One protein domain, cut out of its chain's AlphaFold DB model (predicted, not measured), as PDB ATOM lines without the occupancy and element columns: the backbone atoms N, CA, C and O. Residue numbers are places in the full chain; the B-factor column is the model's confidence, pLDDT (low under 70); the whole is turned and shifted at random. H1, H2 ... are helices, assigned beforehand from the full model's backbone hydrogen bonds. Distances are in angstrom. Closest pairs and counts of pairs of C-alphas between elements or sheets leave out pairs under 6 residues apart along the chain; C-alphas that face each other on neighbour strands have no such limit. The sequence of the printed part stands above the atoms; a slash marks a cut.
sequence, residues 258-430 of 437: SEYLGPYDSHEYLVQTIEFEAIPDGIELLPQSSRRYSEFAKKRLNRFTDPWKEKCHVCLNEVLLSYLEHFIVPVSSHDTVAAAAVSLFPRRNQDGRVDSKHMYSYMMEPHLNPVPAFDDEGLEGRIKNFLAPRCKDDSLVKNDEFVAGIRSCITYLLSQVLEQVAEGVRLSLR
ATOM      1  N   SER A 258     -99.582  37.797  12.702       87.12
ATOM      2  CA  SER A 258     -99.536  36.514  13.413       87.12
ATOM      3  C   SER A 258     -98.300  36.324  14.299       87.12
ATOM      4  O   SER A 258     -98.272  35.400  15.104       87.12
ATOM      5  N   GLU A 259     -97.266  37.136  14.102       84.44
ATOM      6  CA  GLU A 259     -96.013  37.139  14.863       84.44
ATOM      7  C   GLU A 259     -95.984  38.265  15.907       84.44
ATOM      8  O   GLU A 259     -95.015  38.373  16.659       84.44
ATOM      9  N   TYR A 260     -97.019  39.111  15.960       87.00
ATOM     10  CA  TYR A 260     -97.120  40.151  16.975       87.00
ATOM     11  C   TYR A 260     -97.294  39.516  18.349       87.00
ATOM     12  O   TYR A 260     -98.165  38.672  18.569       87.00
ATOM     13  N   LEU A 261     -96.439  39.946  19.270       87.06
ATOM     14  CA  LEU A 261     -96.507  39.573  20.670       87.06
ATOM     15  C   LEU A 261     -97.232  40.669  21.457       87.06
ATOM     16  O   LEU A 261     -97.220  41.840  21.073       87.06
ATOM     17  N   GLY A 262     -97.869  40.268  22.556       87.31
ATOM     18  CA  GLY A 262     -98.686  41.154  23.379       87.31
ATOM     19  C   GLY A 262    -100.100  41.423  22.818       87.31
ATOM     20  O   GLY A 262    -100.554  40.736  21.898       87.31
ATOM     21  N   PRO A 263    -100.839  42.395  23.386       91.38
ATOM     22  CA  PRO A 263    -100.431  43.212  24.529       91.38
ATOM     23  C   PRO A 263    -100.184  42.349  25.767       91.38
ATOM     24  O   PRO A 263    -100.923  41.395  26.027       91.38
ATOM     25  N   TYR A 264     -99.125  42.662  26.504       94.00
ATOM     26  CA  TYR A 264     -98.793  41.959  27.738       94.00
ATOM     27  C   TYR A 264     -99.650  42.450  28.905       94.00
ATOM     28  O   TYR A 264    -100.203  43.553  28.887       94.00
ATOM     29  N   ASP A 265     -99.764  41.631  29.951       92.94
ATOM     30  CA  ASP A 265    -100.381  42.106  31.184       92.94
ATOM     31  C   ASP A 265     -99.457  43.146  31.838       92.94
ATOM     32  O   ASP A 265     -98.269  42.904  32.046       92.94
ATOM     33  N   SER A 266    -100.010  44.299  32.215       91.88
ATOM     34  CA  SER A 266     -99.301  45.343  32.963       91.88
ATOM     35  C   SER A 266     -98.605  44.847  34.240       91.88
ATOM     36  O   SER A 266     -97.617  45.443  34.665       91.88
ATOM     37  N   HIS A 267     -99.075  43.749  34.846       92.94
ATOM     38  CA  HIS A 267     -98.425  43.124  36.004       92.94
ATOM     39  C   HIS A 267     -97.099  42.426  35.648       92.94
ATOM     40  O   HIS A 267     -96.288  42.170  36.538       92.94
ATOM     41  N   GLU A 268     -96.869  42.125  34.368       93.06
ATOM     42  CA  GLU A 268     -95.626  41.546  33.847       93.06
ATOM     43  C   GLU A 268     -94.592  42.613  33.450       93.06
ATOM     44  O   GLU A 268     -93.462  42.270  33.103       93.06
ATOM     45  N   TYR A 269     -94.944  43.904  33.500       94.56
ATOM     46  CA  TYR A 269     -94.032  44.981  33.119       94.56
ATOM     47  C   TYR A 269     -92.771  44.994  33.986       94.56
ATOM     48  O   TYR A 269     -92.809  44.960  35.219       94.56
ATOM     49  N   LEU A 270     -91.630  45.050  33.302       92.69
ATOM     50  CA  LEU A 270     -90.312  44.908  33.904       92.69
ATOM     51  C   LEU A 270     -89.816  46.216  34.506       92.69
ATOM     52  O   LEU A 270     -89.238  46.211  35.589       92.69
ATOM     53  N   VAL A 271     -89.998  47.326  33.794       89.81
ATOM     54  CA  VAL A 271     -89.387  48.611  34.135       89.81
ATOM     55  C   VAL A 271     -90.460  49.563  34.636       89.81
ATOM     56  O   VAL A 271     -91.416  49.900  33.935       89.81
ATOM     57  N   GLN A 272     -90.292  49.994  35.872       88.19
ATOM     58  CA  GLN A 272     -91.123  50.951  36.571       88.19
ATOM     59  C   GLN A 272     -90.663  52.382  36.284       88.19
ATOM     60  O   GLN A 272     -89.553  52.652  35.826       88.19
ATOM     61  N   THR A 273     -91.525  53.339  36.620       82.75
ATOM     62  CA  THR A 273     -91.256  54.770  36.434       82.75
ATOM     63  C   THR A 273     -89.939  55.226  37.064       82.75
ATOM     64  O   THR A 273     -89.229  56.016  36.449       82.75
ATOM     65  N   ILE A 274     -89.600  54.742  38.261       81.25
ATOM     66  CA  ILE A 274     -88.363  55.140  38.951       81.25
ATOM     67  C   ILE A 274     -87.108  54.674  38.202       81.25
ATOM     68  O   ILE A 274     -86.137  55.416  38.101       81.25
ATOM     69  N   GLU A 275     -87.161  53.489  37.599       83.69
ATOM     70  CA  GLU A 275     -86.058  52.918  36.828       83.69
ATOM     71  C   GLU A 275     -85.898  53.632  35.481       83.69
ATOM     72  O   GLU A 275     -84.779  53.984  35.108       83.69
ATOM     73  N   PHE A 276     -87.002  53.957  34.793       80.62
ATOM     74  CA  PHE A 276     -86.954  54.810  33.597       80.62
ATOM     75  C   PHE A 276     -86.345  56.186  33.880       80.62
ATOM     76  O   PHE A 276     -85.635  56.725  33.033       80.62
ATOM     77  N   GLU A 277     -86.600  56.757  35.060       78.00
ATOM     78  CA  GLU A 277     -86.014  58.038  35.467       78.00
ATOM     79  C   GLU A 277     -84.531  57.936  35.851       78.00
ATOM     80  O   GLU A 277     -83.818  58.924  35.695       78.00
ATOM     81  N   ALA A 278     -84.055  56.769  36.296       77.56
ATOM     82  CA  ALA A 278     -82.661  56.545  36.689       77.56
ATOM     83  C   ALA A 278     -81.725  56.247  35.499       77.56
ATOM     84  O   ALA A 278     -80.549  56.618  35.523       77.56
ATOM     85  N   ILE A 279     -82.227  55.617  34.426       76.56
ATOM     86  CA  ILE A 279     -81.422  55.268  33.235       76.56
ATOM     87  C   ILE A 279     -80.683  56.482  32.634       76.56
ATOM     88  O   ILE A 279     -79.483  56.356  32.379       76.56
ATOM     89  N   PRO A 280     -81.316  57.660  32.437       68.81
ATOM     90  CA  PRO A 280     -80.641  58.860  31.941       68.81
ATOM     91  C   PRO A 280     -79.427  59.296  32.767       68.81
ATOM     92  O   PRO A 280     -78.440  59.783  32.208       68.81
ATOM     93  N   ASP A 281     -79.471  59.101  34.085       64.62
ATOM     94  CA  ASP A 281     -78.364  59.449  34.974       64.62
ATOM     95  C   ASP A 281     -77.191  58.465  34.835       64.62
ATOM     96  O   ASP A 281     -76.033  58.883  34.939       64.62
ATOM     97  N   GLY A 282     -77.475  57.205  34.480       59.03
ATOM     98  CA  GLY A 282     -76.497  56.155  34.169       59.03
ATOM     99  C   GLY A 282     -75.806  56.256  32.806       59.03
ATOM    100  O   GLY A 282     -74.744  55.660  32.622       59.03
ATOM    101  N   ILE A 283     -76.340  57.043  31.860       59.44
ATOM    102  CA  ILE A 283     -75.769  57.228  30.504       59.44
ATOM    103  C   ILE A 283     -74.316  57.748  30.548       59.44
ATOM    104  O   ILE A 283     -73.527  57.481  29.640       59.44
ATOM    105  N   GLU A 284     -73.910  58.433  31.621       50.44
ATOM    106  CA  GLU A 284     -72.534  58.924  31.827       50.44
ATOM    107  C   GLU A 284     -71.462  57.820  31.928       50.44
ATOM    108  O   GLU A 284     -70.275  58.079  31.686       50.44
ATOM    109  N   LEU A 285     -71.869  56.595  32.268       51.00
ATOM    110  CA  LEU A 285     -70.971  55.463  32.506       51.00
ATOM    111  C   LEU A 285     -70.732  54.608  31.252       51.00
ATOM    112  O   LEU A 285     -69.850  53.755  31.253       51.00
ATOM    113  N   LEU A 286     -71.447  54.874  30.154       52.06
ATOM    114  CA  LEU A 286     -71.260  54.169  28.886       52.06
ATOM    115  C   LEU A 286     -69.946  54.609  28.182       52.06
ATOM    116  O   LEU A 286     -69.471  55.737  28.383       52.06
ATOM    117  N   PRO A 287     -69.309  53.742  27.362       48.25
ATOM    118  CA  PRO A 287     -67.985  53.994  26.783       48.25
ATOM    119  C   PRO A 287     -67.858  55.312  25.995       48.25
ATOM    120  O   PRO A 287     -68.774  55.757  25.313       48.25
ATOM    121  N   GLN A 288     -66.656  55.902  26.032       45.84
ATOM    122  CA  GLN A 288     -66.315  57.288  25.649       45.84
ATOM    123  C   GLN A 288     -66.764  57.799  24.260       45.84
ATOM    124  O   GLN A 288     -66.759  59.015  24.054       45.84
ATOM    125  N   SER A 289     -67.155  56.944  23.309       45.28
ATOM    126  CA  SER A 289     -67.558  57.372  21.956       45.28
ATOM    127  C   SER A 289     -68.861  58.186  21.911       45.28
ATOM    128  O   SER A 289     -69.052  58.939  20.961       45.28
ATOM    129  N   SER A 290     -69.706  58.119  22.945       46.78
ATOM    130  CA  SER A 290     -70.953  58.898  23.087       46.78
ATOM    131  C   SER A 290     -70.826  60.124  24.017       46.78
ATOM    132  O   SER A 290     -71.709  60.981  24.070       46.78
ATOM    133  N   ARG A 291     -69.684  60.316  24.703       46.81
ATOM    134  CA  ARG A 291     -69.536  61.352  25.751       46.81
ATOM    135  C   ARG A 291     -69.674  62.800  25.276       46.81
ATOM    136  O   ARG A 291     -70.170  63.619  26.045       46.81
ATOM    137  N   ARG A 292     -69.313  63.138  24.027       46.41
ATOM    138  CA  ARG A 292     -69.466  64.519  23.502       46.41
ATOM    139  C   ARG A 292     -70.930  64.982  23.402       46.41
ATOM    140  O   ARG A 292     -71.165  66.179  23.245       46.41
ATOM    141  N   TYR A 293     -71.889  64.062  23.504       47.91
ATOM    142  CA  TYR A 293     -73.324  64.338  23.411       47.91
ATOM    143  C   TYR A 293     -74.040  64.296  24.779       47.91
ATOM    144  O   TYR A 293     -75.071  64.946  24.943       47.91
ATOM    145  N   SER A 294     -73.443  63.635  25.780       50.88
ATOM    146  CA  SER A 294     -74.056  63.318  27.084       50.88
ATOM    147  C   SER A 294     -74.389  64.521  27.981       50.88
ATOM    148  O   SER A 294     -75.467  64.568  28.563       50.88
ATOM    149  N   GLU A 295     -73.535  65.545  28.055       50.06
ATOM    150  CA  GLU A 295     -73.739  66.675  28.983       50.06
ATOM    151  C   GLU A 295     -74.881  67.613  28.527       50.06
ATOM    152  O   GLU A 295     -75.626  68.173  29.333       50.06
ATOM    153  N   PHE A 296     -75.075  67.734  27.207       45.00
ATOM    154  CA  PHE A 296     -76.199  68.463  26.609       45.00
ATOM    155  C   PHE A 296     -77.484  67.627  26.567       45.00
ATOM    156  O   PHE A 296     -78.563  68.193  26.747       45.00
ATOM    157  N   ALA A 297     -77.379  66.310  26.348       46.94
ATOM    158  CA  ALA A 297     -78.508  65.388  26.430       46.94
ATOM    159  C   ALA A 297     -79.063  65.320  27.861       46.94
ATOM    160  O   ALA A 297     -80.269  65.425  28.030       46.94
ATOM    161  N   LYS A 298     -78.218  65.298  28.902       49.50
ATOM    162  CA  LYS A 298     -78.658  65.335  30.310       49.50
ATOM    163  C   LYS A 298     -79.488  66.567  30.667       49.50
ATOM    164  O   LYS A 298     -80.502  66.448  31.343       49.50
ATOM    165  N   LYS A 299     -79.114  67.755  30.174       49.88
ATOM    166  CA  LYS A 299     -79.892  68.992  30.398       49.88
ATOM    167  C   LYS A 299     -81.235  69.032  29.652       49.88
ATOM    168  O   LYS A 299     -82.032  69.922  29.934       49.88
ATOM    169  N   ARG A 300     -81.453  68.147  28.670       48.75
ATOM    170  CA  ARG A 300     -82.594  68.171  27.733       48.75
ATOM    171  C   ARG A 300     -83.345  66.854  27.580       48.75
ATOM    172  O   ARG A 300     -84.330  66.836  26.843       48.75
ATOM    173  N   LEU A 301     -82.943  65.793  28.276       52.53
ATOM    174  CA  LEU A 301     -83.806  64.669  28.618       52.53
ATOM    175  C   LEU A 301     -84.888  65.230  29.540       52.53
ATOM    176  O   LEU A 301     -84.892  65.059  30.755       52.53
ATOM    177  N   ASN A 302     -85.788  65.997  28.931       51.19
ATOM    178  CA  ASN A 302     -87.065  66.321  29.500       51.19
ATOM    179  C   ASN A 302     -87.681  64.959  29.769       51.19
ATOM    180  O   ASN A 302     -87.924  64.189  28.837       51.19
ATOM    181  N   ARG A 303     -87.875  64.656  31.055       62.16
ATOM    182  CA  ARG A 303     -88.744  63.563  31.481       62.16
ATOM    183  C   ARG A 303     -89.984  63.625  30.602       62.16
ATOM    184  O   ARG A 303     -90.470  64.732  30.342       62.16
ATOM    185  N   PHE A 304     -90.438  62.474  30.101       63.69
ATOM    186  CA  PHE A 304     -91.655  62.424  29.298       63.69
ATOM    187  C   PHE A 304     -92.707  63.319  29.948       63.69
ATOM    188  O   PHE A 304     -92.951  63.210  31.150       63.69
ATOM    189  N   THR A 305     -93.261  64.254  29.176       69.38
ATOM    190  CA  THR A 305     -94.275  65.172  29.696       69.38
ATOM    191  C   THR A 305     -95.407  64.352  30.297       69.38
ATOM    192  O   THR A 305     -95.807  63.362  29.680       69.38
ATOM    193  N   ASP A 306     -95.938  64.768  31.446       75.88
ATOM    194  CA  ASP A 306     -96.905  63.982  32.225       75.88
ATOM    195  C   ASP A 306     -98.049  63.344  31.403       75.88
ATOM    196  O   ASP A 306     -98.356  62.182  31.660       75.88
ATOM    197  N   PRO A 307     -98.622  63.984  30.355       76.19
ATOM    198  CA  PRO A 307     -99.676  63.357  29.546       76.19
ATOM    199  C   PRO A 307     -99.239  62.126  28.731       76.19
ATOM    200  O   PRO A 307    -100.076  61.314  28.336       76.19
ATOM    201  N   TRP A 308     -97.945  62.007  28.430       75.00
ATOM    202  CA  TRP A 308     -97.376  60.972  27.557       75.00
ATOM    203  C   TRP A 308     -96.506  59.968  28.304       75.00
ATOM    204  O   TRP A 308     -96.251  58.885  27.787       75.00
ATOM    205  N   LYS A 309     -96.086  60.302  29.524       81.75
ATOM    206  CA  LYS A 309     -95.161  59.500  30.325       81.75
ATOM    207  C   LYS A 309     -95.611  58.055  30.496       81.75
ATOM    208  O   LYS A 309     -94.869  57.143  30.150       81.75
ATOM    209  N   GLU A 310     -96.841  57.851  30.955       85.88
ATOM    210  CA  GLU A 310     -97.394  56.509  31.154       85.88
ATOM    211  C   GLU A 310     -97.461  55.721  29.839       85.88
ATOM    212  O   GLU A 310     -97.001  54.586  29.775       85.88
ATOM    213  N   LYS A 311     -97.928  56.352  28.753       86.81
ATOM    214  CA  LYS A 311     -98.011  55.720  27.426       86.81
ATOM    215  C   LYS A 311     -96.640  55.313  26.884       86.81
ATOM    216  O   LYS A 311     -96.503  54.242  26.299       86.81
ATOM    217  N   CYS A 312     -95.619  56.145  27.086       85.25
ATOM    218  CA  CYS A 312     -94.249  55.823  26.700       85.25
ATOM    219  C   CYS A 312     -93.691  54.661  27.532       85.25
ATOM    220  O   CYS A 312     -93.068  53.769  26.968       85.25
ATOM    221  N   HIS A 313     -93.945  54.631  28.845       87.69
ATOM    222  CA  HIS A 313     -93.508  53.529  29.710       87.69
ATOM    223  C   HIS A 313     -94.178  52.202  29.339       87.69
ATOM    224  O   HIS A 313     -93.506  51.173  29.314       87.69
ATOM    225  N   VAL A 314     -95.474  52.232  29.016       91.56
ATOM    226  CA  VAL A 314     -96.222  51.083  28.487       91.56
ATOM    227  C   VAL A 314     -95.560  50.582  27.204       91.56
ATOM    228  O   VAL A 314     -95.127  49.438  27.149       91.56
ATOM    229  N   CYS A 315     -95.377  51.457  26.211       89.75
ATOM    230  CA  CYS A 315     -94.763  51.100  24.929       89.75
ATOM    231  C   CYS A 315     -93.358  50.493  25.094       89.75
ATOM    232  O   CYS A 315     -93.053  49.457  24.508       89.75
ATOM    233  N   LEU A 316     -92.510  51.097  25.932       90.69
ATOM    234  CA  LEU A 316     -91.166  50.579  26.188       90.69
ATOM    235  C   LEU A 316     -91.205  49.199  26.857       90.69
ATOM    236  O   LEU A 316     -90.430  48.332  26.468       90.69
ATOM    237  N   ASN A 317     -92.109  48.964  27.812       94.25
ATOM    238  CA  ASN A 317     -92.267  47.639  28.411       94.25
ATOM    239  C   ASN A 317     -92.749  46.596  27.395       94.25
ATOM    240  O   ASN A 317     -92.162  45.521  27.336       94.25
ATOM    241  N   GLU A 318     -93.740  46.912  26.559       94.12
ATOM    242  CA  GLU A 318     -94.218  46.009  25.498       94.12
ATOM    243  C   GLU A 318     -93.078  45.601  24.547       94.12
ATOM    244  O   GLU A 318     -92.919  44.422  24.220       94.12
ATOM    245  N   VAL A 319     -92.223  46.557  24.158       90.94
ATOM    246  CA  VAL A 319     -91.040  46.295  23.320       90.94
ATOM    247  C   VAL A 319     -90.029  45.394  24.037       90.94
ATOM    248  O   VAL A 319     -89.501  44.462  23.429       90.94
ATOM    249  N   LEU A 320     -89.756  45.636  25.323       93.62
ATOM    250  CA  LEU A 320     -88.820  44.820  26.104       93.62
ATOM    251  C   LEU A 320     -89.322  43.391  26.313       93.62
ATOM    252  O   LEU A 320     -88.546  42.447  26.170       93.62
ATOM    253  N   LEU A 321     -90.602  43.227  26.641       95.56
ATOM    254  CA  LEU A 321     -91.217  41.917  26.829       95.56
ATOM    255  C   LEU A 321     -91.234  41.129  25.518       95.56
ATOM    256  O   LEU A 321     -90.825  39.967  25.504       95.56
ATOM    257  N   SER A 322     -91.562  41.794  24.407       92.88
ATOM    258  CA  SER A 322     -91.453  41.209  23.066       92.88
ATOM    259  C   SER A 322     -90.016  40.781  22.754       92.88
ATOM    260  O   SER A 322     -89.794  39.694  22.225       92.88
ATOM    261  N   TYR A 323     -89.017  41.597  23.112       91.75
ATOM    262  CA  TYR A 323     -87.604  41.246  22.953       91.75
ATOM    263  C   TYR A 323     -87.219  40.012  23.783       91.75
ATOM    264  O   TYR A 323     -86.555  39.107  23.272       91.75
ATOM    265  N   LEU A 324     -87.654  39.943  25.044       94.81
ATOM    266  CA  LEU A 324     -87.395  38.792  25.904       94.81
ATOM    267  C   LEU A 324     -88.023  37.514  25.347       94.81
ATOM    268  O   LEU A 324     -87.358  36.483  25.260       94.81
ATOM    269  N   GLU A 325     -89.286  37.570  24.950       93.75
ATOM    270  CA  GLU A 325     -89.997  36.397  24.456       93.75
ATOM    271  C   GLU A 325     -89.488  35.940  23.087       93.75
ATOM    272  O   GLU A 325     -89.303  34.746  22.865       93.75
ATOM    273  N   HIS A 326     -89.184  36.873  22.187       90.56
ATOM    274  CA  HIS A 326     -88.739  36.529  20.842       90.56
ATOM    275  C   HIS A 326     -87.265  36.105  20.781       90.56
ATOM    276  O   HIS A 326     -86.928  35.179  20.046       90.56
ATOM    277  N   PHE A 327     -86.374  36.757  21.538       91.00
ATOM    278  CA  PHE A 327     -84.927  36.530  21.428       91.00
ATOM    279  C   PHE A 327     -84.322  35.789  22.622       91.00
ATOM    280  O   PHE A 327     -83.436  34.960  22.423       91.00
ATOM    281  N   ILE A 328     -84.787  36.038  23.851       94.31
ATOM    282  CA  ILE A 328     -84.178  35.452  25.056       94.31
ATOM    283  C   ILE A 328     -84.740  34.062  25.374       94.31
ATOM    284  O   ILE A 328     -83.964  33.150  25.666       94.31
ATOM    285  N   VAL A 329     -86.057  33.859  25.273       94.38
ATOM    286  CA  VAL A 329     -86.682  32.546  25.530       94.38
ATOM    287  C   VAL A 329     -86.070  31.433  24.663       94.38
ATOM    288  O   VAL A 329     -85.733  30.389  25.222       94.38
ATOM    289  N   PRO A 330     -85.829  31.605  23.345       92.62
ATOM    290  CA  PRO A 330     -85.222  30.546  22.535       92.62
ATOM    291  C   PRO A 330     -83.791  30.181  22.938       92.62
ATOM    292  O   PRO A 330     -83.379  29.039  22.751       92.62
ATOM    293  N   VAL A 331     -83.013  31.127  23.475       92.00
ATOM    294  CA  VAL A 331     -81.622  30.858  23.868       92.00
ATOM    295  C   VAL A 331     -81.491  30.354  25.302       92.00
ATOM    296  O   VAL A 331     -80.415  29.873  25.658       92.00
ATOM    297  N   SER A 332     -82.561  30.390  26.102       88.12
ATOM    298  CA  SER A 332     -82.547  29.917  27.492       88.12
ATOM    299  C   SER A 332     -82.277  28.414  27.623       88.12
ATOM    300  O   SER A 332     -81.947  27.956  28.710       88.12
ATOM    301  N   SER A 333     -82.407  27.650  26.533       87.88
ATOM    302  CA  SER A 333     -82.140  26.208  26.489       87.88
ATOM    303  C   SER A 333     -80.676  25.845  26.207       87.88
ATOM    304  O   SER A 333     -80.391  24.681  25.938       87.88
ATOM    305  N   HIS A 334     -79.758  26.814  26.149       91.44
ATOM    306  CA  HIS A 334     -78.329  26.520  26.010       91.44
ATOM    307  C   HIS A 334     -77.726  26.112  27.358       91.44
ATOM    308  O   HIS A 334     -78.151  26.579  28.406       91.44
ATOM    309  N   ASP A 335     -76.652  25.324  27.330       88.88
ATOM    310  CA  ASP A 335     -76.032  24.808  28.559       88.88
ATOM    311  C   ASP A 335     -75.263  25.873  29.365       88.88
ATOM    312  O   ASP A 335     -74.959  25.678  30.541       88.88
ATOM    313  N   THR A 336     -74.870  26.984  28.730       93.44
ATOM    314  CA  THR A 336     -74.028  28.017  29.355       93.44
ATOM    315  C   THR A 336     -74.404  29.424  28.901       93.44
ATOM    316  O   THR A 336     -74.839  29.631  27.765       93.44
ATOM    317  N   VAL A 337     -74.132  30.408  29.766       93.81
ATOM    318  CA  VAL A 337     -74.278  31.846  29.470       93.81
ATOM    319  C   VAL A 337     -73.488  32.235  28.221       93.81
ATOM    320  O   VAL A 337     -74.013  32.905  27.336       93.81
ATOM    321  N   ALA A 338     -72.249  31.748  28.100       93.44
ATOM    322  CA  ALA A 338     -71.395  32.025  26.952       93.44
ATOM    323  C   ALA A 338     -71.988  31.487  25.639       93.44
ATOM    324  O   ALA A 338     -71.973  32.189  24.630       93.44
ATOM    325  N   ALA A 339     -72.540  30.268  25.637       93.50
ATOM    326  CA  ALA A 339     -73.180  29.704  24.448       93.50
ATOM    327  C   ALA A 339     -74.432  30.500  24.043       93.50
ATOM    328  O   ALA A 339     -74.589  30.827  22.865       93.50
ATOM    329  N   ALA A 340     -75.267  30.882  25.014       93.62
ATOM    330  CA  ALA A 340     -76.426  31.735  24.768       93.62
ATOM    331  C   ALA A 340     -76.016  33.109  24.205       93.62
ATOM    332  O   ALA A 340     -76.562  33.548  23.196       93.62
ATOM    333  N   ALA A 341     -74.998  33.757  24.783       92.38
ATOM    334  CA  ALA A 341     -74.487  35.047  24.318       92.38
ATOM    335  C   ALA A 341     -73.903  34.975  22.896       92.38
ATOM    336  O   ALA A 341     -74.122  35.865  22.078       92.38
ATOM    337  N   VAL A 342     -73.180  33.900  22.567       91.50
ATOM    338  CA  VAL A 342     -72.659  33.657  21.210       91.50
ATOM    339  C   VAL A 342     -73.789  33.502  20.190       91.50
ATOM    340  O   VAL A 342     -73.639  33.966  19.059       91.50
ATOM    341  N   SER A 343     -74.895  32.867  20.590       91.88
ATOM    342  CA  SER A 343     -76.087  32.670  19.762       91.88
ATOM    343  C   SER A 343     -76.856  33.978  19.536       91.88
ATOM    344  O   SER A 343     -77.183  34.303  18.397       91.88
ATOM    345  N   LEU A 344     -77.056  34.771  20.595       90.06
ATOM    346  CA  LEU A 344     -77.701  36.089  20.525       90.06
ATOM    347  C   LEU A 344     -76.904  37.097  19.690       90.06
ATOM    348  O   LEU A 344     -77.489  37.921  18.992       90.06
ATOM    349  N   PHE A 345     -75.572  37.037  19.757       90.81
ATOM    350  CA  PHE A 345     -74.680  38.035  19.162       90.81
ATOM    351  C   PHE A 345     -73.690  37.380  18.183       90.81
ATOM    352  O   PHE A 345     -72.474  37.321  18.426       90.81
ATOM    353  N   PRO A 346     -74.170  36.881  17.028       85.50
ATOM    354  CA  PRO A 346     -73.334  36.152  16.078       85.50
ATOM    355  C   PRO A 346     -72.260  37.044  15.439       85.50
ATOM    356  O   PRO A 346     -71.198  36.551  15.054       85.50
ATOM    357  N   ARG A 347     -72.483  38.366  15.367       81.38
ATOM    358  CA  ARG A 347     -71.531  39.335  14.797       81.38
ATOM    359  C   ARG A 347     -70.595  39.954  15.838       81.38
ATOM    360  O   ARG A 347     -69.930  40.942  15.540       81.38
ATOM    361  N   ARG A 348     -70.465  39.354  17.028       79.75
ATOM    362  CA  ARG A 348     -69.649  39.881  18.140       79.75
ATOM    363  C   ARG A 348     -68.161  40.123  17.842       79.75
ATOM    364  O   ARG A 348     -67.500  40.827  18.590       79.75
ATOM    365  N   ASN A 349     -67.620  39.546  16.771       79.44
ATOM    366  CA  ASN A 349     -66.221  39.744  16.367       79.44
ATOM    367  C   ASN A 349     -66.053  40.831  15.286       79.44
ATOM    368  O   ASN A 349     -64.939  41.072  14.832       79.44
ATOM    369  N   GLN A 350     -67.145  41.450  14.822       75.56
ATOM    370  CA  GLN A 350     -67.108  42.506  13.809       75.56
ATOM    371  C   GLN A 350     -67.053  43.870  14.492       75.56
ATOM    372  O   GLN A 350     -68.017  44.268  15.144       75.56
ATOM    373  N   ASP A 351     -65.944  44.591  14.349       65.75
ATOM    374  CA  ASP A 351     -65.790  45.921  14.944       65.75
ATOM    375  C   ASP A 351     -66.830  46.917  14.389       65.75
ATOM    376  O   ASP A 351     -67.254  46.829  13.235       65.75
ATOM    377  N   GLY A 352     -67.276  47.851  15.232       61.06
ATOM    378  CA  GLY A 352     -68.269  48.873  14.878       61.06
ATOM    379  C   GLY A 352     -69.733  48.407  14.817       61.06
ATOM    380  O   GLY A 352     -70.580  49.153  14.323       61.06
ATOM    381  N   ARG A 353     -70.065  47.206  15.310       66.81
ATOM    382  CA  ARG A 353     -71.452  46.717  15.433       66.81
ATOM    383  C   ARG A 353     -71.937  46.761  16.887       66.81
ATOM    384  O   ARG A 353     -71.151  46.599  17.818       66.81
ATOM    385  N   VAL A 354     -73.247  46.943  17.066       69.00
ATOM    386  CA  VAL A 354     -73.905  46.930  18.387       69.00
ATOM    387  C   VAL A 354     -73.674  45.589  19.104       69.00
ATOM    388  O   VAL A 354     -73.389  45.574  20.300       69.00
ATOM    389  N   ASP A 355     -73.678  44.483  18.353       70.94
ATOM    390  CA  ASP A 355     -73.392  43.127  18.838       70.94
ATOM    391  C   ASP A 355     -72.031  42.996  19.538       70.94
ATOM    392  O   ASP A 355     -71.944  42.377  20.594       70.94
ATOM    393  N   SER A 356     -70.960  43.536  18.944       63.00
ATOM    394  CA  SER A 356     -69.574  43.238  19.339       63.00
ATOM    395  C   SER A 356     -69.072  44.062  20.503       63.00
ATOM    396  O   SER A 356     -68.475  43.524  21.432       63.00
ATOM    397  N   LYS A 357     -69.313  45.371  20.464       67.12
ATOM    398  CA  LYS A 357     -68.745  46.299  21.444       67.12
ATOM    399  C   LYS A 357     -69.661  46.552  22.636       67.12
ATOM    400  O   LYS A 357     -69.198  47.048  23.659       67.12
ATOM    401  N   HIS A 358     -70.950  46.252  22.496       76.19
ATOM    402  CA  HIS A 358     -71.947  46.634  23.484       76.19
ATOM    403  C   HIS A 358     -72.715  45.420  23.991       76.19
ATOM    404  O   HIS A 358     -72.431  44.965  25.091       76.19
ATOM    405  N   MET A 359     -73.623  44.848  23.203       86.00
ATOM    406  CA  MET A 359     -74.564  43.843  23.712       86.00
ATOM    407  C   MET A 359     -73.879  42.575  24.241       86.00
ATOM    408  O   MET A 359     -74.151  42.159  25.363       86.00
ATOM    409  N   TYR A 360     -72.923  42.005  23.495       88.94
ATOM    410  CA  TYR A 360     -72.173  40.834  23.965       88.94
ATOM    411  C   TYR A 360     -71.350  41.138  25.227       88.94
ATOM    412  O   TYR A 360     -71.313  40.325  26.148       88.94
ATOM    413  N   SER A 361     -70.718  42.315  25.295       85.62
ATOM    414  CA  SER A 361     -69.939  42.732  26.468       85.62
ATOM    415  C   SER A 361     -70.834  42.927  27.694       85.62
ATOM    416  O   SER A 361     -70.502  42.411  28.753       85.62
ATOM    417  N   TYR A 362     -72.000  43.565  27.554       87.12
ATOM    418  CA  TYR A 362     -72.956  43.726  28.655       87.12
ATOM    419  C   TYR A 362     -73.536  42.399  29.140       87.12
ATOM    420  O   TYR A 362     -73.755  42.244  30.340       87.12
ATOM    421  N   MET A 363     -73.741  41.442  28.231       91.25
ATOM    422  CA  MET A 363     -74.189  40.096  28.581       91.25
ATOM    423  C   MET A 363     -73.135  39.326  29.389       91.25
ATOM    424  O   MET A 363     -73.482  38.621  30.329       91.25
ATOM    425  N   MET A 364     -71.856  39.449  29.019       91.88
ATOM    426  CA  MET A 364     -70.760  38.693  29.640       91.88
ATOM    427  C   MET A 364     -70.135  39.389  30.858       91.88
ATOM    428  O   MET A 364     -69.536  38.722  31.696       91.88
ATOM    429  N   GLU A 365     -70.263  40.712  30.967       88.81
ATOM    430  CA  GLU A 365     -69.697  41.536  32.044       88.81
ATOM    431  C   GLU A 365     -70.776  42.453  32.667       88.81
ATOM    432  O   GLU A 365     -70.667  43.684  32.630       88.81
ATOM    433  N   PRO A 366     -71.846  41.886  33.261       87.38
ATOM    434  CA  PRO A 366     -73.042  42.645  33.643       87.38
ATOM    435  C   PRO A 366     -72.833  43.699  34.737       87.38
ATOM    436  O   PRO A 366     -73.649  44.611  34.881       87.38
ATOM    437  N   HIS A 367     -71.746  43.603  35.501       86.50
ATOM    438  CA  HIS A 367     -71.457  44.494  36.630       86.50
ATOM    439  C   HIS A 367     -70.430  45.588  36.306       86.50
ATOM    440  O   HIS A 367     -70.051  46.344  37.197       86.50
ATOM    441  N   LEU A 368     -69.964  45.689  35.054       76.88
ATOM    442  CA  LEU A 368     -68.901  46.628  34.683       76.88
ATOM    443  C   LEU A 368     -69.342  48.102  34.800       76.88
ATOM    444  O   LEU A 368     -68.537  48.948  35.175       76.88
ATOM    445  N   ASN A 369     -70.612  48.406  34.502       71.75
ATOM    446  CA  ASN A 369     -71.150  49.773  34.461       71.75
ATOM    447  C   ASN A 369     -72.527  49.861  35.158       71.75
ATOM    448  O   ASN A 369     -73.549  49.951  34.474       71.75
ATOM    449  N   PRO A 370     -72.592  49.799  36.500       73.94
ATOM    450  CA  PRO A 370     -73.860  49.857  37.228       73.94
ATOM    451  C   PRO A 370     -74.504  51.247  37.127       73.94
ATOM    452  O   PRO A 370     -73.817  52.262  37.237       73.94
ATOM    453  N   VAL A 371     -75.828  51.303  36.957       75.19
ATOM    454  CA  VAL A 371     -76.575  52.571  36.940       75.19
ATOM    455  C   VAL A 371     -76.883  52.998  38.381       75.19
ATOM    456  O   VAL A 371     -77.493  52.229  39.123       75.19
ATOM    457  N   PRO A 372     -76.488  54.210  38.814       71.94
ATOM    458  CA  PRO A 372     -76.790  54.680  40.162       71.94
ATOM    459  C   PRO A 372     -78.299  54.724  40.433       71.94
ATOM    460  O   PRO A 372     -79.062  55.185  39.589       71.94
ATOM    461  N   ALA A 373     -78.714  54.300  41.632       73.00
ATOM    462  CA  ALA A 373     -80.113  54.301  42.086       73.00
ATOM    463  C   ALA A 373     -81.092  53.466  41.229       73.00
ATOM    464  O   ALA A 373     -82.306  53.633  41.346       73.00
ATOM    465  N   PHE A 374     -80.573  52.559  40.402       81.88
ATOM    466  CA  PHE A 374     -81.365  51.600  39.648       81.88
ATOM    467  C   PHE A 374     -81.599  50.328  40.478       81.88
ATOM    468  O   PHE A 374     -80.671  49.821  41.109       81.88
ATOM    469  N   ASP A 375     -82.835  49.828  40.499       87.56
ATOM    470  CA  ASP A 375     -83.207  48.608  41.229       87.56
ATOM    471  C   ASP A 375     -82.831  47.356  40.419       87.56
ATOM    472  O   ASP A 375     -83.669  46.734  39.760       87.56
ATOM    473  N   ASP A 376     -81.537  47.024  40.430       87.81
ATOM    474  CA  ASP A 376     -80.997  45.861  39.720       87.81
ATOM    475  C   ASP A 376     -81.671  44.558  40.185       87.81
ATOM    476  O   ASP A 376     -82.165  43.792  39.358       87.81
ATOM    477  N   GLU A 377     -81.758  44.332  41.501       90.44
ATOM    478  CA  GLU A 377     -82.328  43.107  42.078       90.44
ATOM    479  C   GLU A 377     -83.819  42.955  41.748       90.44
ATOM    480  O   GLU A 377     -84.276  41.869  41.372       90.44
ATOM    481  N   GLY A 378     -84.592  44.041  41.848       92.06
ATOM    482  CA  GLY A 378     -86.009  44.022  41.510       92.06
ATOM    483  C   GLY A 378     -86.257  43.761  40.027       92.06
ATOM    484  O   GLY A 378     -87.152  42.974  39.695       92.06
ATOM    485  N   LEU A 379     -85.464  44.361  39.129       92.06
ATOM    486  CA  LEU A 379     -85.573  44.101  37.691       92.06
ATOM    487  C   LEU A 379     -85.187  42.655  37.353       92.06
ATOM    488  O   LEU A 379     -85.908  41.994  36.606       92.06
ATOM    489  N   GLU A 380     -84.108  42.127  37.932       94.81
ATOM    490  CA  GLU A 380     -83.699  40.726  37.750       94.81
ATOM    491  C   GLU A 380     -84.783  39.752  38.231       94.81
ATOM    492  O   GLU A 380     -85.093  38.773  37.545       94.81
ATOM    493  N   GLY A 381     -85.431  40.047  39.363       95.56
ATOM    494  CA  GLY A 381     -86.582  39.289  39.851       95.56
ATOM    495  C   GLY A 381     -87.760  39.296  38.870       95.56
ATOM    496  O   GLY A 381     -88.352  38.247  38.605       95.56
ATOM    497  N   ARG A 382     -88.079  40.452  38.274       96.25
ATOM    498  CA  ARG A 382     -89.153  40.574  37.271       96.25
ATOM    499  C   ARG A 382     -88.813  39.858  35.962       96.25
ATOM    500  O   ARG A 382     -89.672  39.163  35.426       96.25
ATOM    501  N   ILE A 383     -87.558  39.921  35.507       96.12
ATOM    502  CA  ILE A 383     -87.067  39.155  34.347       96.12
ATOM    503  C   ILE A 383     -87.245  37.651  34.588       96.12
ATOM    504  O   ILE A 383     -87.799  36.952  33.738       96.12
ATOM    505  N   LYS A 384     -86.828  37.148  35.758       95.81
ATOM    506  CA  LYS A 384     -87.002  35.734  36.133       95.81
ATOM    507  C   LYS A 384     -88.470  35.326  36.122       95.81
ATOM    508  O   LYS A 384     -88.806  34.309  35.521       95.81
ATOM    509  N   ASN A 385     -89.335  36.126  36.742       95.31
ATOM    510  CA  ASN A 385     -90.770  35.851  36.807       95.31
ATOM    511  C   ASN A 385     -91.421  35.807  35.419       95.31
ATOM    512  O   ASN A 385     -92.283  34.965  35.185       95.31
ATOM    513  N   PHE A 386     -90.994  36.674  34.497       95.81
ATOM    514  CA  PHE A 386     -91.504  36.686  33.128       95.81
ATOM    515  C   PHE A 386     -91.021  35.481  32.304       95.81
ATOM    516  O   PHE A 386     -91.815  34.862  31.590       95.81
ATOM    517  N   LEU A 387     -89.732  35.133  32.406       95.62
ATOM    518  CA  LEU A 387     -89.104  34.083  31.596       95.62
ATOM    519  C   LEU A 387     -89.411  32.666  32.091       95.62
ATOM    520  O   LEU A 387     -89.660  31.783  31.274       95.62
ATOM    521  N   ALA A 388     -89.429  32.432  33.408       93.81
ATOM    522  CA  ALA A 388     -89.622  31.104  33.994       93.81
ATOM    523  C   ALA A 388     -90.836  30.322  33.441       93.81
ATOM    524  O   ALA A 388     -90.663  29.152  33.106       93.81
ATOM    525  N   PRO A 389     -92.042  30.910  33.277       93.56
ATOM    526  CA  PRO A 389     -93.183  30.187  32.706       93.56
ATOM    527  C   PRO A 389     -93.103  29.985  31.181       93.56
ATOM    528  O   PRO A 389     -93.859  29.180  30.639       93.56
ATOM    529  N   ARG A 390     -92.225  30.713  30.480       93.38
ATOM    530  CA  ARG A 390     -92.102  30.710  29.009       93.38
ATOM    531  C   ARG A 390     -90.956  29.825  28.512       93.38
ATOM    532  O   ARG A 390     -90.974  29.362  27.372       93.38
ATOM    533  N   CYS A 391     -89.978  29.550  29.365       91.38
ATOM    534  CA  CYS A 391     -88.836  28.702  29.055       91.38
ATOM    535  C   CYS A 391     -89.161  27.223  29.319       91.38
ATOM    536  O   CYS A 391     -89.585  26.847  30.408       91.38
ATOM    537  N   LYS A 392     -88.926  26.352  28.326       83.69
ATOM    538  CA  LYS A 392     -89.058  24.889  28.509       83.69
ATOM    539  C   LYS A 392     -87.995  24.325  29.456       83.69
ATOM    540  O   LYS A 392     -88.268  23.376  30.183       83.69
ATOM    541  N   ASP A 393     -86.800  24.904  29.393       86.19
ATOM    542  CA  ASP A 393     -85.686  24.679  30.306       86.19
ATOM    543  C   ASP A 393     -85.339  26.028  30.942       86.19
ATOM    544  O   ASP A 393     -85.019  26.994  30.241       86.19
ATOM    545  N   ASP A 394     -85.477  26.100  32.263       84.94
ATOM    546  CA  ASP A 394     -85.263  27.302  33.064       84.94
ATOM    547  C   ASP A 394     -83.891  27.311  33.761       84.94
ATOM    548  O   ASP A 394     -83.640  28.171  34.607       84.94
ATOM    549  N   SER A 395     -82.986  26.389  33.413       88.94
ATOM    550  CA  SER A 395     -81.648  26.287  34.011       88.94
ATOM    551  C   SER A 395     -80.838  27.578  33.871       88.94
ATOM    552  O   SER A 395     -80.281  28.052  34.862       88.94
ATOM    553  N   LEU A 396     -80.831  28.203  32.686       91.38
ATOM    554  CA  LEU A 396     -80.213  29.519  32.497       91.38
ATOM    555  C   LEU A 396     -80.996  30.643  33.175       91.38
ATOM    556  O   LEU A 396     -80.386  31.560  33.707       91.38
ATOM    557  N   VAL A 397     -82.327  30.579  33.226       92.38
ATOM    558  CA  VAL A 397     -83.141  31.603  33.915       92.38
ATOM    559  C   VAL A 397     -82.885  31.594  35.430       92.38
ATOM    560  O   VAL A 397     -82.956  32.628  36.088       92.38
ATOM    561  N   LYS A 398     -82.529  30.435  35.993       91.50
ATOM    562  CA  LYS A 398     -82.081  30.283  37.385       91.50
ATOM    563  C   LYS A 398     -80.633  30.720  37.613       91.50
ATOM    564  O   LYS A 398     -80.228  30.835  38.766       91.50
ATOM    565  N   ASN A 399     -79.854  30.936  36.555       94.00
ATOM    566  CA  ASN A 399     -78.479  31.401  36.654       94.00
ATOM    567  C   ASN A 399     -78.454  32.932  36.821       94.00
ATOM    568  O   ASN A 399     -78.867  33.673  35.929       94.00
ATOM    569  N   ASP A 400     -77.941  33.398  37.960       93.94
ATOM    570  CA  ASP A 400     -77.885  34.826  38.288       93.94
ATOM    571  C   ASP A 400     -77.022  35.629  37.303       93.94
ATOM    572  O   ASP A 400     -77.403  36.735  36.930       93.94
ATOM    573  N   GLU A 401     -75.921  35.067  36.792       93.69
ATOM    574  CA  GLU A 401     -75.064  35.741  35.804       93.69
ATOM    575  C   GLU A 401     -75.788  35.937  34.465       93.69
ATOM    576  O   GLU A 401     -75.651  36.982  33.829       93.69
ATOM    577  N   PHE A 402     -76.600  34.959  34.044       94.94
ATOM    578  CA  PHE A 402     -77.402  35.068  32.821       94.94
ATOM    579  C   PHE A 402     -78.440  36.187  32.934       94.94
ATOM    580  O   PHE A 402     -78.564  37.021  32.035       94.94
ATOM    581  N   VAL A 403     -79.170  36.222  34.051       96.25
ATOM    582  CA  VAL A 403     -80.215  37.224  34.299       96.25
ATOM    583  C   VAL A 403     -79.611  38.616  34.476       96.25
ATOM    584  O   VAL A 403     -80.122  39.572  33.890       96.25
ATOM    585  N   ALA A 404     -78.480  38.730  35.175       93.94
ATOM    586  CA  ALA A 404     -77.730  39.977  35.277       93.94
ATOM    587  C   ALA A 404     -77.231  40.461  33.902       93.94
ATOM    588  O   ALA A 404     -77.259  41.664  33.623       93.94
ATOM    589  N   GLY A 405     -76.824  39.540  33.019       93.31
ATOM    590  CA  GLY A 405     -76.476  39.814  31.621       93.31
ATOM    591  C   GLY A 405     -77.645  40.386  30.817       93.31
ATOM    592  O   GLY A 405     -77.494  41.399  30.128       93.31
ATOM    593  N   ILE A 406     -78.837  39.792  30.955       94.56
ATOM    594  CA  ILE A 406     -80.069  40.280  30.313       94.56
ATOM    595  C   ILE A 406     -80.425  41.675  30.827       94.56
ATOM    596  O   ILE A 406     -80.681  42.569  30.018       94.56
ATOM    597  N   ARG A 407     -80.405  41.881  32.150       93.12
ATOM    598  CA  ARG A 407     -80.632  43.190  32.780       93.12
ATOM    599  C   ARG A 407     -79.702  44.245  32.178       93.12
ATOM    600  O   ARG A 407     -80.165  45.283  31.719       93.12
ATOM    601  N   SER A 408     -78.404  43.954  32.125       89.12
ATOM    602  CA  SER A 408     -77.385  44.850  31.571       89.12
ATOM    603  C   SER A 408     -77.657  45.207  30.099       89.12
ATOM    604  O   SER A 408     -77.611  46.378  29.713       89.12
ATOM    605  N   CYS A 409     -78.050  44.220  29.285       89.81
ATOM    606  CA  CYS A 409     -78.476  44.437  27.900       89.81
ATOM    607  C   CYS A 409     -79.723  45.331  27.793       89.81
ATOM    608  O   CYS A 409     -79.737  46.252  26.977       89.81
ATOM    609  N   ILE A 410     -80.754  45.090  28.611       90.25
ATOM    610  CA  ILE A 410     -81.982  45.903  28.651       90.25
ATOM    611  C   ILE A 410     -81.647  47.353  28.995       90.25
ATOM    612  O   ILE A 410     -82.065  48.267  28.286       90.25
ATOM    613  N   THR A 411     -80.855  47.566  30.045       85.88
ATOM    614  CA  THR A 411     -80.439  48.900  30.482       85.88
ATOM    615  C   THR A 411     -79.687  49.633  29.375       85.88
ATOM    616  O   THR A 411     -79.985  50.796  29.095       85.88
ATOM    617  N   TYR A 412     -78.770  48.953  28.678       82.88
ATOM    618  CA  TYR A 412     -78.084  49.534  27.528       82.88
ATOM    619  C   TYR A 412     -79.050  49.877  26.385       82.88
ATOM    620  O   TYR A 412     -79.021  51.005  25.892       82.88
ATOM    621  N   LEU A 413     -79.937  48.965  25.979       83.75
ATOM    622  CA  LEU A 413     -80.899  49.227  24.902       83.75
ATOM    623  C   LEU A 413     -81.811  50.412  25.228       83.75
ATOM    624  O   LEU A 413     -81.969  51.307  24.403       83.75
ATOM    625  N   LEU A 414     -82.351  50.467  26.447       83.38
ATOM    626  CA  LEU A 414     -83.168  51.592  26.898       83.38
ATOM    627  C   LEU A 414     -82.381  52.895  26.915       83.38
ATOM    628  O   LEU A 414     -82.898  53.918  26.474       83.38
ATOM    629  N   SER A 415     -81.126  52.863  27.364       78.00
ATOM    630  CA  SER A 415     -80.258  54.039  27.333       78.00
ATOM    631  C   SER A 415     -80.081  54.570  25.909       78.00
ATOM    632  O   SER A 415     -80.182  55.774  25.692       78.00
ATOM    633  N   GLN A 416     -79.912  53.677  24.927       75.81
ATOM    634  CA  GLN A 416     -79.780  54.040  23.520       75.81
ATOM    635  C   GLN A 416     -81.097  54.558  22.946       75.81
ATOM    636  O   GLN A 416     -81.089  55.570  22.256       75.81
ATOM    637  N   VAL A 417     -82.234  53.929  23.253       78.12
ATOM    638  CA  VAL A 417     -83.550  54.418  22.813       78.12
ATOM    639  C   VAL A 417     -83.816  55.815  23.374       78.12
ATOM    640  O   VAL A 417     -84.176  56.717  22.622       78.12
ATOM    641  N   LEU A 418     -83.584  56.032  24.669       75.25
ATOM    642  CA  LEU A 418     -83.778  57.332  25.314       75.25
ATOM    643  C   LEU A 418     -82.798  58.390  24.786       75.25
ATOM    644  O   LEU A 418     -83.202  59.531  24.558       75.25
ATOM    645  N   GLU A 419     -81.540  58.019  24.532       70.94
ATOM    646  CA  GLU A 419     -80.548  58.887  23.888       70.94
ATOM    647  C   GLU A 419     -80.986  59.271  22.469       70.94
ATOM    648  O   GLU A 419     -80.968  60.452  22.129       70.94
ATOM    649  N   GLN A 420     -81.446  58.314  21.659       66.56
ATOM    650  CA  GLN A 420     -81.912  58.562  20.292       66.56
ATOM    651  C   GLN A 420     -83.198  59.387  20.254       66.56
ATOM    652  O   GLN A 420     -83.340  60.244  19.388       66.56
ATOM    653  N   VAL A 421     -84.120  59.197  21.199       66.00
ATOM    654  CA  VAL A 421     -85.306  60.059  21.332       66.00
ATOM    655  C   VAL A 421     -84.875  61.481  21.686       66.00
ATOM    656  O   VAL A 421     -85.300  62.434  21.032       66.00
ATOM    657  N   ALA A 422     -83.975  61.646  22.657       62.09
ATOM    658  CA  ALA A 422     -83.434  62.953  23.018       62.09
ATOM    659  C   ALA A 422     -82.666  63.609  21.856       62.09
ATOM    660  O   ALA A 422     -82.744  64.824  21.664       62.09
ATOM    661  N   GLU A 423     -81.963  62.816  21.047       56.25
ATOM    662  CA  GLU A 423     -81.215  63.246  19.868       56.25
ATOM    663  C   GLU A 423     -82.122  63.556  18.672       56.25
ATOM    664  O   GLU A 423     -81.886  64.538  17.980       56.25
ATOM    665  N   GLY A 424     -83.196  62.803  18.445       53.44
ATOM    666  CA  GLY A 424     -84.225  63.111  17.449       53.44
ATOM    667  C   GLY A 424     -84.937  64.421  17.786       53.44
ATOM    668  O   GLY A 424     -85.079  65.299  16.929       53.44
ATOM    669  N   VAL A 425     -85.249  64.625  19.071       51.78
ATOM    670  CA  VAL A 425     -85.662  65.929  19.605       51.78
ATOM    671  C   VAL A 425     -84.554  66.968  19.378       51.78
ATOM    672  O   VAL A 425     -84.840  68.075  18.930       51.78
ATOM    673  N   ARG A 426     -83.269  66.634  19.574       43.25
ATOM    674  CA  ARG A 426     -82.137  67.534  19.290       43.25
ATOM    675  C   ARG A 426     -81.971  67.852  17.810       43.25
ATOM    676  O   ARG A 426     -81.553  68.959  17.529       43.25
ATOM    677  N   LEU A 427     -82.212  66.954  16.865       41.09
ATOM    678  CA  LEU A 427     -82.090  67.217  15.428       41.09
ATOM    679  C   LEU A 427     -83.253  68.084  14.957       41.09
ATOM    680  O   LEU A 427     -83.022  69.068  14.256       41.09
ATOM    681  N   SER A 428     -84.454  67.830  15.482       42.12
ATOM    682  CA  SER A 428     -85.584  68.757  15.386       42.12
ATOM    683  C   SER A 428     -85.227  70.152  15.947       42.12
ATOM    684  O   SER A 428     -85.552  71.161  15.326       42.12
ATOM    685  N   LEU A 429     -84.446  70.215  17.043       36.03
ATOM    686  CA  LEU A 429     -84.013  71.448  17.738       36.03
ATOM    687  C   LEU A 429     -82.594  72.000  17.392       36.03
ATOM    688  O   LEU A 429     -82.159  73.001  17.965       36.03
ATOM    689  N   ARG A 430     -81.793  71.355  16.532       35.47
ATOM    690  CA  ARG A 430     -80.479  71.844  16.029       35.47
ATOM    691  C   ARG A 430     -80.594  72.279  14.585       35.47
ATOM    692  O   ARG A 430     -79.908  73.221  14.210       35.47
TER     693      ARG A 430
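What this domain is: This is residues 258 to 430 of the 437 residues of the protein "Histone-fold protein" of Rutstroemia sp. NJR-2017a WRK4 (UniProt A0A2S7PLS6). One long helix, H7, runs through the middle, with shorter helices set round it: H5 and H6 pack on its first half, H1 crosses it near its middle at residues 411 to 418, and H2 meets it farther along at residues 419 to 423. A second long helix, H3, passes near H7 at a slant, and short H4 folds into a hairpin with H5 and packs on the last turns of H3. The printed part has 173 residues with seven named helices, H1 to H7 in chain order, and no named strand; the class is all helix, and the helix packing is mostly crossed. It is compact, with a radius of gyration of the C-alphas of 16.2 A and spans of 48 by 37 by 34 A.

Where its parts are: Find C-alpha 400 at (-77.885, 34.826, 38.288); from there H7, residues 400 to 430, runs 43.3 A to C-alpha 430 at (-80.479, 71.844, 16.029). H3, residues 306 to 331, covers 37.4 A, with a kink of 29 degrees near residue 325. Find C-alpha 273 at (-91.256, 54.770, 36.434), where H1 begins; it runs 20.7 A to residue 285. H2 holds residues 288 to 298 over 15.5 A, H4 residues 337 to 344 over 10.5 A, H5 residues 354 to 364 over 14.3 A, and H6 residues 376 to 387 over 16.4 A.

How they stand to each other: Begin at the hub, H7, which touches four helices. Its residues 402 to 412 touch H5, closest at the C-alphas of Met 363 and Gly 405, 3.8 A apart; the tilt is shallow at 34.9 degrees, only just short of steep, opposite ways. Its residues 403 to 407 touch H6, about perpendicular at 76 degrees, with the closest C-alphas, Glu 380 and Val 403, 6.0 A apart. Farther along, residues 411 to 418 touch residues 279 to 283 of H1 at 83 degrees, about perpendicular; the closest C-alphas, Ile 279 and Ser 415, are 6.1 A apart. Residues 419 to 423 only just touch H2, with 3 pairs of C-alphas within 8 A, closest at Ala 297 and Ala 422, 6.5 A. H3 and H7 are close but not clearly touching, with the C-alphas of Leu 320 and Ile 410 7.4 A apart. H4 touches H5 in a helical hairpin, closest at the C-alphas of Ala 341 and Tyr 360, 6.2 A. Every O i to N i+4 pair is within hydrogen-bond range in H4, H6 and H7, against 5 of 9 in H1, 17 of 22 in H3, 4 of 7 in H5 and 2 of 7 in H2, where 4 of 8 O i to N i+3 pairs are.

The domain as a whole: Look for the two C-alphas farthest apart at Asp 393 and Arg 430, 49.6 A. The printed part has no cut, and the links H5 to H6 and H6 to H7 are long. Mean pLDDT of the printed part is 79.4, with residues 280 to 305, 351 to 354, 356 to 357 and 420 to 430 under 70.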